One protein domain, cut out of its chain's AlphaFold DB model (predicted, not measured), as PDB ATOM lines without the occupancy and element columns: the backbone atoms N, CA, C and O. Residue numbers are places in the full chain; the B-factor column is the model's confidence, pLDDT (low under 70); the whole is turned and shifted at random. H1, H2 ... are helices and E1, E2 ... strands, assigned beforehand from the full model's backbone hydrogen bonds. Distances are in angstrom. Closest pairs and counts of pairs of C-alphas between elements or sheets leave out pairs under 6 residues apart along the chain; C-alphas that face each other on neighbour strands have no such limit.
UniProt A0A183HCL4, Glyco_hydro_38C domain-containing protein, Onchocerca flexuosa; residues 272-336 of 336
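This is residues 272 to 336 of the 336 residues of the protein "Glyco_hydro_38C domain-containing protein" of Onchocerca flexuosa (UniProt A0A183HCL4). This model has little regular structure: a long two-stranded hairpin, E1 and E2, with the short helix H1 far off at the end of an extended arm. After E2 a long unnamed stretch, residues 316 to 336, loops out and folds back. The printed part has 65 residues, with H1, E1 and E2 in that order, and is mixed in class, with 25 residues in named elements. It is extended, with a radius of gyration of the C-alphas of 17.2 A, and flat, spanning 53 by 32 by 17 A.

H1, residues 274 to 280, begins at C-alpha 274 (221.786, 142.893, 188.080). E1, residues 296 to 305, is 25.3 A long. E2, residues 308 to 315, is 23.3 A long and ends at C-alpha 315 (222.093, 171.602, 162.007).

E1 and E2 form an antiparallel hairpin at 166 degrees; N 299 and O 312 are 2.9 A apart, within hydrogen-bond range. H1 and E2 are apart. In H1 every O i to N i+4 pair is within hydrogen-bond range.

The C-alphas farthest apart, of Met 272 and Asp 320, are 52.9 A apart. The printed part has no cut. The H1 to E1 link is long. Residues 335 to 336 have pLDDT under 70.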
ATOM      1  N   MET A 272     227.623 141.788 192.271       95.81
ATOM      2  CA  MET A 272     226.261 141.531 192.755       95.81
ATOM      3  C   MET A 272     225.316 141.202 191.594       95.81
ATOM      4  O   MET A 272     225.704 141.299 190.426       95.81
ATOM      5  N   THR A 273     224.083 140.789 191.889       95.69
ATOM      6  CA  THR A 273     223.093 140.500 190.839       95.69
ATOM      7  C   THR A 273     222.695 141.782 190.085       95.69
ATOM      8  O   THR A 273     222.768 142.868 190.664       95.69
ATOM      9  N   PRO A 274     222.243 141.708 188.814       92.44
ATOM     10  CA  PRO A 274     221.786 142.893 188.080       92.44
ATOM     11  C   PRO A 274     220.684 143.687 188.802       92.44
ATOM     12  O   PRO A 274     220.707 144.912 188.776       92.44
ATOM     13  N   SER A 275     219.765 143.002 189.495       94.75
ATOM     14  CA  SER A 275     218.700 143.626 190.293       94.75
ATOM     15  C   SER A 275     219.203 144.314 191.561       94.75
ATOM     16  O   SER A 275     218.602 145.282 192.017       94.75
ATOM     17  N   ASP A 276     220.280 143.818 192.170       95.75
ATOM     18  CA  ASP A 276     220.904 144.502 193.309       95.75
ATOM     19  C   ASP A 276     221.677 145.726 192.826       95.75
ATOM     20  O   ASP A 276     221.577 146.792 193.427       95.75
ATOM     21  N   HIS A 277     222.377 145.598 191.695       93.88
ATOM     22  CA  HIS A 277     223.139 146.691 191.105       93.88
ATOM     23  C   HIS A 277     222.239 147.862 190.698       93.88
ATOM     24  O   HIS A 277     222.555 149.003 191.021       93.88
ATOM     25  N   SER A 278     221.108 147.603 190.035       92.88
ATOM     26  CA  SER A 278     220.165 148.662 189.644       92.88
ATOM     27  C   SER A 278     219.474 149.337 190.830       92.88
ATOM     28  O   SER A 278     219.053 150.483 190.715       92.88
ATOM     29  N   ARG A 279     219.370 148.656 191.979       94.44
ATOM     30  CA  ARG A 279     218.869 149.254 193.228       94.44
ATOM     31  C   ARG A 279     219.937 150.052 193.972       94.44
ATOM     32  O   ARG A 279     219.599 151.020 194.643       94.44
ATOM     33  N   ALA A 280     221.196 149.630 193.891       94.88
ATOM     34  CA  ALA A 280     222.308 150.240 194.616       94.88
ATOM     35  C   ALA A 280     222.963 151.414 193.868       94.88
ATOM     36  O   ALA A 280     223.554 152.283 194.508       94.88
ATOM     37  N   PHE A 281     222.877 151.447 192.536       93.19
ATOM     38  CA  PHE A 281     223.576 152.419 191.695       93.19
ATOM     39  C   PHE A 281     222.658 153.056 190.654       93.19
ATOM     40  O   PHE A 281     221.680 152.465 190.207       93.19
ATOM     41  N   VAL A 282     223.034 154.257 190.212       93.75
ATOM     42  CA  VAL A 282     222.403 154.928 189.073       93.75
ATOM     43  C   VAL A 282     222.825 154.213 187.791       93.75
ATOM     44  O   VAL A 282     223.987 154.275 187.395       93.75
ATOM     45  N   THR A 283     221.886 153.514 187.154       91.88
ATOM     46  CA  THR A 283     222.123 152.769 185.903       91.88
ATOM     47  C   THR A 283     221.679 153.518 184.650       91.88
ATOM     48  O   THR A 283     221.949 153.062 183.544       91.88
ATOM     49  N   GLU A 284     221.019 154.663 184.815       92.00
ATOM     50  CA  GLU A 284     220.557 155.522 183.729       92.00
ATOM     51  C   GLU A 284     220.856 156.980 184.072       92.00
ATOM     52  O   GLU A 284     220.562 157.449 185.171       92.00
ATOM     53  N   PHE A 285     221.448 157.702 183.128       92.12
ATOM     54  CA  PHE A 285     221.727 159.124 183.261       92.12
ATOM     55  C   PHE A 285     221.488 159.810 181.918       92.12
ATOM     56  O   PHE A 285     221.944 159.334 180.880       92.12
ATOM     57  N   SER A 286     220.806 160.951 181.953       90.62
ATOM     58  CA  SER A 286     220.680 161.858 180.818       90.62
ATOM     59  C   SER A 286     221.067 163.254 181.278       90.62
ATOM     60  O   SER A 286     220.496 163.770 182.236       90.62
ATOM     61  N   ALA A 287     222.007 163.876 180.567       87.88
ATOM     62  CA  ALA A 287     222.296 165.298 180.732       87.88
ATOM     63  C   ALA A 287     221.194 166.186 180.125       87.88
ATOM     64  O   ALA A 287     221.206 167.391 180.318       87.88
ATOM     65  N   LEU A 288     220.246 165.603 179.379       88.81
ATOM     66  CA  LEU A 288     219.150 166.325 178.748       88.81
ATOM     67  C   LEU A 288     217.813 166.010 179.425       88.81
ATOM     68  O   LEU A 288     217.490 164.840 179.636       88.81
ATOM     69  N   SER A 289     216.988 167.032 179.676       89.50
ATOM     70  CA  SER A 289     215.619 166.833 180.193       89.50
ATOM     71  C   SER A 289     214.638 166.316 179.130       89.50
ATOM     72  O   SER A 289     213.584 165.773 179.456       89.50
ATOM     73  N   ARG A 290     214.987 166.475 177.848       90.31
ATOM     74  CA  ARG A 290     214.271 165.936 176.683       90.31
ATOM     75  C   ARG A 290     215.221 165.764 175.503       90.31
ATOM     76  O   ARG A 290     216.224 166.469 175.411       90.31
ATOM     77  N   SER A 291     214.871 164.887 174.568       90.94
ATOM     78  CA  SER A 291     215.650 164.697 173.342       90.94
ATOM     79  C   SER A 291     215.733 165.988 172.519       90.94
ATOM     80  O   SER A 291     214.771 166.758 172.438       90.94
ATOM     81  N   LEU A 292     216.889 166.214 171.891       91.94
ATOM     82  CA  LEU A 292     217.054 167.284 170.909       91.94
ATOM     83  C   LEU A 292     216.227 166.986 169.648       91.94
ATOM     84  O   LEU A 292     215.971 165.817 169.344       91.94
ATOM     85  N   PRO A 293     215.808 168.024 168.896       93.56
ATOM     86  CA  PRO A 293     215.211 167.824 167.581       93.56
ATOM     87  C   PRO A 293     216.137 166.988 166.694       93.56
ATOM     88  O   PRO A 293     217.346 167.192 166.724       93.56
ATOM     89  N   LEU A 294     215.575 166.102 165.865       93.44
ATOM     90  CA  LEU A 294     216.339 165.179 165.009       93.44
ATOM     91  C   LEU A 294     217.387 165.883 164.129       93.44
ATOM     92  O   LEU A 294     218.414 165.302 163.799       93.44
ATOM     93  N   ALA A 295     217.121 167.131 163.747       96.19
ATOM     94  CA  ALA A 295     218.003 167.934 162.915       96.19
ATOM     95  C   ALA A 295     219.184 168.576 163.666       96.19
ATOM     96  O   ALA A 295     220.054 169.158 163.024       96.19
ATOM     97  N   ILE A 296     219.226 168.488 164.998       95.81
ATOM     98  CA  ILE A 296     220.255 169.111 165.830       95.81
ATOM     99  C   ILE A 296     221.178 168.045 166.410       95.81
ATOM    100  O   ILE A 296     220.742 167.169 167.153       95.81
ATOM    101  N   ASN A 297     222.470 168.186 166.131       95.25
ATOM    102  CA  ASN A 297     223.523 167.392 166.746       95.25
ATOM    103  C   ASN A 297     224.357 168.241 167.709       95.25
ATOM    104  O   ASN A 297     224.620 169.424 167.469       95.25
ATOM    105  N   VAL A 298     224.802 167.615 168.794       94.31
ATOM    106  CA  VAL A 298     225.781 168.197 169.709       94.31
ATOM    107  C   VAL A 298     227.168 167.858 169.183       94.31
ATOM    108  O   VAL A 298     227.683 166.768 169.403       94.31
ATOM    109  N   LEU A 299     227.790 168.811 168.497       94.88
ATOM    110  CA  LEU A 299     229.130 168.632 167.945       94.88
ATOM    111  C   LEU A 299     230.213 168.711 169.027       94.88
ATOM    112  O   LEU A 299     231.277 168.108 168.916       94.88
ATOM    113  N   THR A 300     229.997 169.517 170.065       95.25
ATOM    114  CA  THR A 300     230.958 169.662 171.162       95.25
ATOM    115  C   THR A 300     230.234 170.021 172.448       95.25
ATOM    116  O   THR A 300     229.455 170.972 172.454       95.25
ATOM    117  N   ILE A 301     230.565 169.328 173.538       93.06
ATOM    118  CA  ILE A 301     230.411 169.816 174.913       93.06
ATOM    119  C   ILE A 301     231.763 169.616 175.587       93.06
ATOM    120  O   ILE A 301     232.263 168.496 175.654       93.06
ATOM    121  N   GLN A 302     232.371 170.699 176.059       95.69
ATOM    122  CA  GLN A 302     233.673 170.642 176.715       95.69
ATOM    123  C   GLN A 302     233.740 171.640 177.864       95.69
ATOM    124  O   GLN A 302     233.564 172.839 177.655       95.69
ATOM    125  N   MET A 303     234.069 171.158 179.062       95.69
ATOM    126  CA  MET A 303     234.438 172.022 180.182       95.69
ATOM    127  C   MET A 303     235.825 172.621 179.926       95.69
ATOM    128  O   MET A 303     236.792 171.891 179.723       95.69
ATOM    129  N   ILE A 304     235.922 173.949 179.937       96.81
ATOM    130  CA  ILE A 304     237.182 174.696 179.766       96.81
ATOM    131  C   ILE A 304     237.660 175.346 181.073       96.81
ATOM    132  O   ILE A 304     238.786 175.828 181.160       96.81
ATOM    133  N   ALA A 305     236.799 175.391 182.091       96.38
ATOM    134  CA  ALA A 305     237.100 175.754 183.475       96.38
ATOM    135  C   ALA A 305     235.986 175.188 184.384       96.38
ATOM    136  O   ALA A 305     234.940 174.819 183.850       96.38
ATOM    137  N   PRO A 306     236.127 175.177 185.725       95.81
ATOM    138  CA  PRO A 306     235.133 174.582 186.632       95.81
ATOM    139  C   PRO A 306     233.684 175.058 186.434       95.81
ATOM    140  O   PRO A 306     232.751 174.304 186.678       95.81
ATOM    141  N   THR A 307     233.490 176.288 185.956       94.25
ATOM    142  CA  THR A 307     232.172 176.900 185.720       94.25
ATOM    143  C   THR A 307     231.978 177.373 184.276       94.25
ATOM    144  O   THR A 307     231.083 178.170 184.002       94.25
ATOM    145  N   ARG A 308     232.827 176.933 183.336       95.12
ATOM    146  CA  ARG A 308     232.756 177.352 181.928       95.12
ATOM    147  C   ARG A 308     232.790 176.152 180.999       95.12
ATOM    148  O   ARG A 308     233.741 175.373 181.035       95.12
ATOM    149  N   ALA A 309     231.806 176.086 180.110       93.62
ATOM    150  CA  ALA A 309     231.726 175.098 179.048       93.62
ATOM    151  C   ALA A 309     231.663 175.771 177.673       93.62
ATOM    152  O   ALA A 309     231.114 176.864 177.528       93.62
ATOM    153  N   ILE A 310     232.197 175.094 176.662       95.88
ATOM    154  CA  ILE A 310     231.918 175.370 175.256       95.88
ATOM    155  C   ILE A 310     230.894 174.343 174.790       95.88
ATOM    156  O   ILE A 310     231.121 173.140 174.924       95.88
ATOM    157  N   ILE A 311     229.801 174.833 174.209       94.00
ATOM    158  CA  ILE A 311     228.794 174.014 173.538       94.00
ATOM    159  C   ILE A 311     228.743 174.445 172.075       94.00
ATOM    160  O   ILE A 311     228.611 175.634 171.780       94.00
ATOM    161  N   ARG A 312     228.852 173.486 171.155       96.12
ATOM    162  CA  ARG A 312     228.611 173.703 169.725       96.12
ATOM    163  C   ARG A 312     227.485 172.791 169.276       96.12
ATOM    164  O   ARG A 312     227.587 171.573 169.402       96.12
ATOM    165  N   LEU A 313     226.437 173.404 168.746       95.38
ATOM    166  CA  LEU A 313     225.338 172.712 168.093       95.38
ATOM    167  C   LEU A 313     225.497 172.861 166.588       95.38
ATOM    168  O   LEU A 313     225.955 173.901 166.109       95.38
ATOM    169  N   GLU A 314     225.091 171.843 165.847       95.62
ATOM    170  CA  GLU A 314     224.990 171.927 164.399       95.62
ATOM    171  C   GLU A 314     223.622 171.477 163.908       95.62
ATOM    172  O   GLU A 314     222.979 170.612 164.503       95.62
ATOM    173  N   HIS A 315     223.212 172.077 162.795       97.06
ATOM    174  CA  HIS A 315     222.093 171.602 162.007       97.06
ATOM    175  C   HIS A 315     222.614 170.579 160.998       97.06
ATOM    176  O   HIS A 315     223.493 170.898 160.198       97.06
ATOM    177  N   ILE A 316     222.114 169.347 161.053       96.56
ATOM    178  CA  ILE A 316     222.706 168.228 160.303       96.56
ATOM    179  C   ILE A 316     222.229 168.183 158.849       96.56
ATOM    180  O   ILE A 316     222.890 167.565 158.019       96.56
ATOM    181  N   PHE A 317     221.106 168.837 158.541       96.94
ATOM    182  CA  PHE A 317     220.536 168.938 157.195       96.94
ATOM    183  C   PHE A 317     221.020 170.197 156.477       96.94
ATOM    184  O   PHE A 317     221.130 171.265 157.089       96.94
ATOM    185  N   GLN A 318     221.249 170.071 155.171       94.25
ATOM    186  CA  GLN A 318     221.375 171.197 154.248       94.25
ATOM    187  C   GLN A 318     219.980 171.733 153.884       94.25
ATOM    188  O   GLN A 318     219.014 170.977 153.893       94.25
ATOM    189  N   GLY A 319     219.869 173.030 153.571       91.38
ATOM    190  CA  GLY A 319     218.584 173.738 153.450       91.38
ATOM    191  C   GLY A 319     217.583 173.176 152.428       91.38
ATOM    192  O   GLY A 319     216.395 173.448 152.546       91.38
ATOM    193  N   ASP A 320     218.039 172.400 151.447       89.56
ATOM    194  CA  ASP A 320     217.241 171.816 150.363       89.56
ATOM    195  C   ASP A 320     217.094 170.285 150.454       89.56
ATOM    196  O   ASP A 320     216.596 169.656 149.524       89.56
ATOM    197  N   GLU A 321     217.534 169.664 151.553       92.00
ATOM    198  CA  GLU A 321     217.570 168.199 151.674       92.00
ATOM    199  C   GLU A 321     216.274 167.557 152.174       92.00
ATOM    200  O   GLU A 321     216.041 166.387 151.881       92.00
ATOM    201  N   ASP A 322     215.456 168.280 152.939       94.56
ATOM    202  CA  ASP A 322     214.174 167.791 153.459       94.56
ATOM    203  C   ASP A 322     213.233 168.975 153.711       94.56
ATOM    204  O   ASP A 322     213.616 169.952 154.354       94.56
ATOM    205  N   GLU A 323     211.993 168.892 153.232       92.88
ATOM    206  CA  GLU A 323     211.025 169.994 153.309       92.88
ATOM    207  C   GLU A 323     210.747 170.449 154.753       92.88
ATOM    208  O   GLU A 323     210.524 171.636 155.001       92.88
ATOM    209  N   HIS A 324     210.802 169.534 155.722       93.56
ATOM    210  CA  HIS A 324     210.426 169.804 157.109       93.56
ATOM    211  C   HIS A 324     211.628 169.854 158.053       93.56
ATOM    212  O   HIS A 324     211.678 170.697 158.948       93.56
ATOM    213  N   LEU A 325     212.600 168.958 157.874       95.69
ATOM    214  CA  LEU A 325     213.756 168.814 158.759       95.69
ATOM    215  C   LEU A 325     214.901 169.768 158.420       95.69
ATOM    216  O   LEU A 325     215.756 169.968 159.275       95.69
ATOM    217  N   ALA A 326     214.921 170.367 157.224       95.56
ATOM    218  CA  ALA A 326     215.925 171.360 156.832       95.56
ATOM    219  C   ALA A 326     215.584 172.806 157.250       95.56
ATOM    220  O   ALA A 326     216.334 173.734 156.937       95.56
ATOM    221  N   GLN A 327     214.457 173.013 157.935       95.56
ATOM    222  CA  GLN A 327     213.959 174.343 158.287       95.56
ATOM    223  C   GLN A 327     214.682 174.946 159.506       95.56
ATOM    224  O   GLN A 327     215.231 174.212 160.323       95.56
ATOM    225  N   PRO A 328     214.662 176.283 159.687       95.12
ATOM    226  CA  PRO A 328     215.219 176.921 160.878       95.12
ATOM    227  C   PRO A 328     214.616 176.381 162.185       95.12
ATOM    228  O   PRO A 328     213.397 176.298 162.336       95.12
ATOM    229  N   ILE A 329     215.471 176.080 163.169       93.69
ATOM    230  CA  ILE A 329     215.070 175.520 164.469       93.69
ATOM    231  C   ILE A 329     215.581 176.394 165.612       93.69
ATOM    232  O   ILE A 329     216.741 176.805 165.648       93.69
ATOM    233  N   LYS A 330     214.718 176.624 166.606       92.31
ATOM    234  CA  LYS A 330     215.091 177.242 167.881       92.31
ATOM    235  C   LYS A 330     215.392 176.161 168.916       92.31
ATOM    236  O   LYS A 330     214.504 175.405 169.301       92.31
ATOM    237  N   VAL A 331     216.625 176.131 169.417       89.69
ATOM    238  CA  VAL A 331     217.022 175.253 170.526       89.69
ATOM    239  C   VAL A 331     216.948 176.035 171.834       89.69
ATOM    240  O   VAL A 331     217.530 177.110 171.958       89.69
ATOM    241  N   VAL A 332     216.213 175.509 172.813       87.12
ATOM    242  CA  VAL A 332     216.144 176.094 174.158       87.12
ATOM    243  C   VAL A 332     217.171 175.386 175.030       87.12
ATOM    244  O   VAL A 332     217.024 174.197 175.275       87.12
ATOM    245  N   LEU A 333     218.207 176.100 175.474       83.06
ATOM    246  CA  LEU A 333     219.358 175.512 176.178       83.06
ATOM    247  C   LEU A 333     219.091 175.149 177.643       83.06
ATOM    248  O   LEU A 333     219.900 174.456 178.235       83.06
ATOM    249  N   ASN A 334     217.959 175.557 178.224       79.56
ATOM    250  CA  ASN A 334     217.582 175.187 179.597       79.56
ATOM    251  C   ASN A 334     217.247 173.692 179.774       79.56
ATOM    252  O   ASN A 334     216.818 173.281 180.848       79.56
ATOM    253  N   ILE A 335     217.371 172.908 178.703       69.56
ATOM    254  CA  ILE A 335     217.215 171.456 178.698       69.56
ATOM    255  C   ILE A 335     218.551 170.719 178.833       69.56
ATOM    256  O   ILE A 335     218.505 169.495 178.866       69.56
ATOM    257  N   ILE A 336     219.679 171.448 178.839       62.94
ATOM    258  CA  ILE A 336     221.064 170.961 178.957       62.94
ATOM    259  C   ILE A 336     221.593 171.239 180.362       62.94
ATOM    260  O   ILE A 336     221.272 172.332 180.888       62.94
TER     261      ILE A 336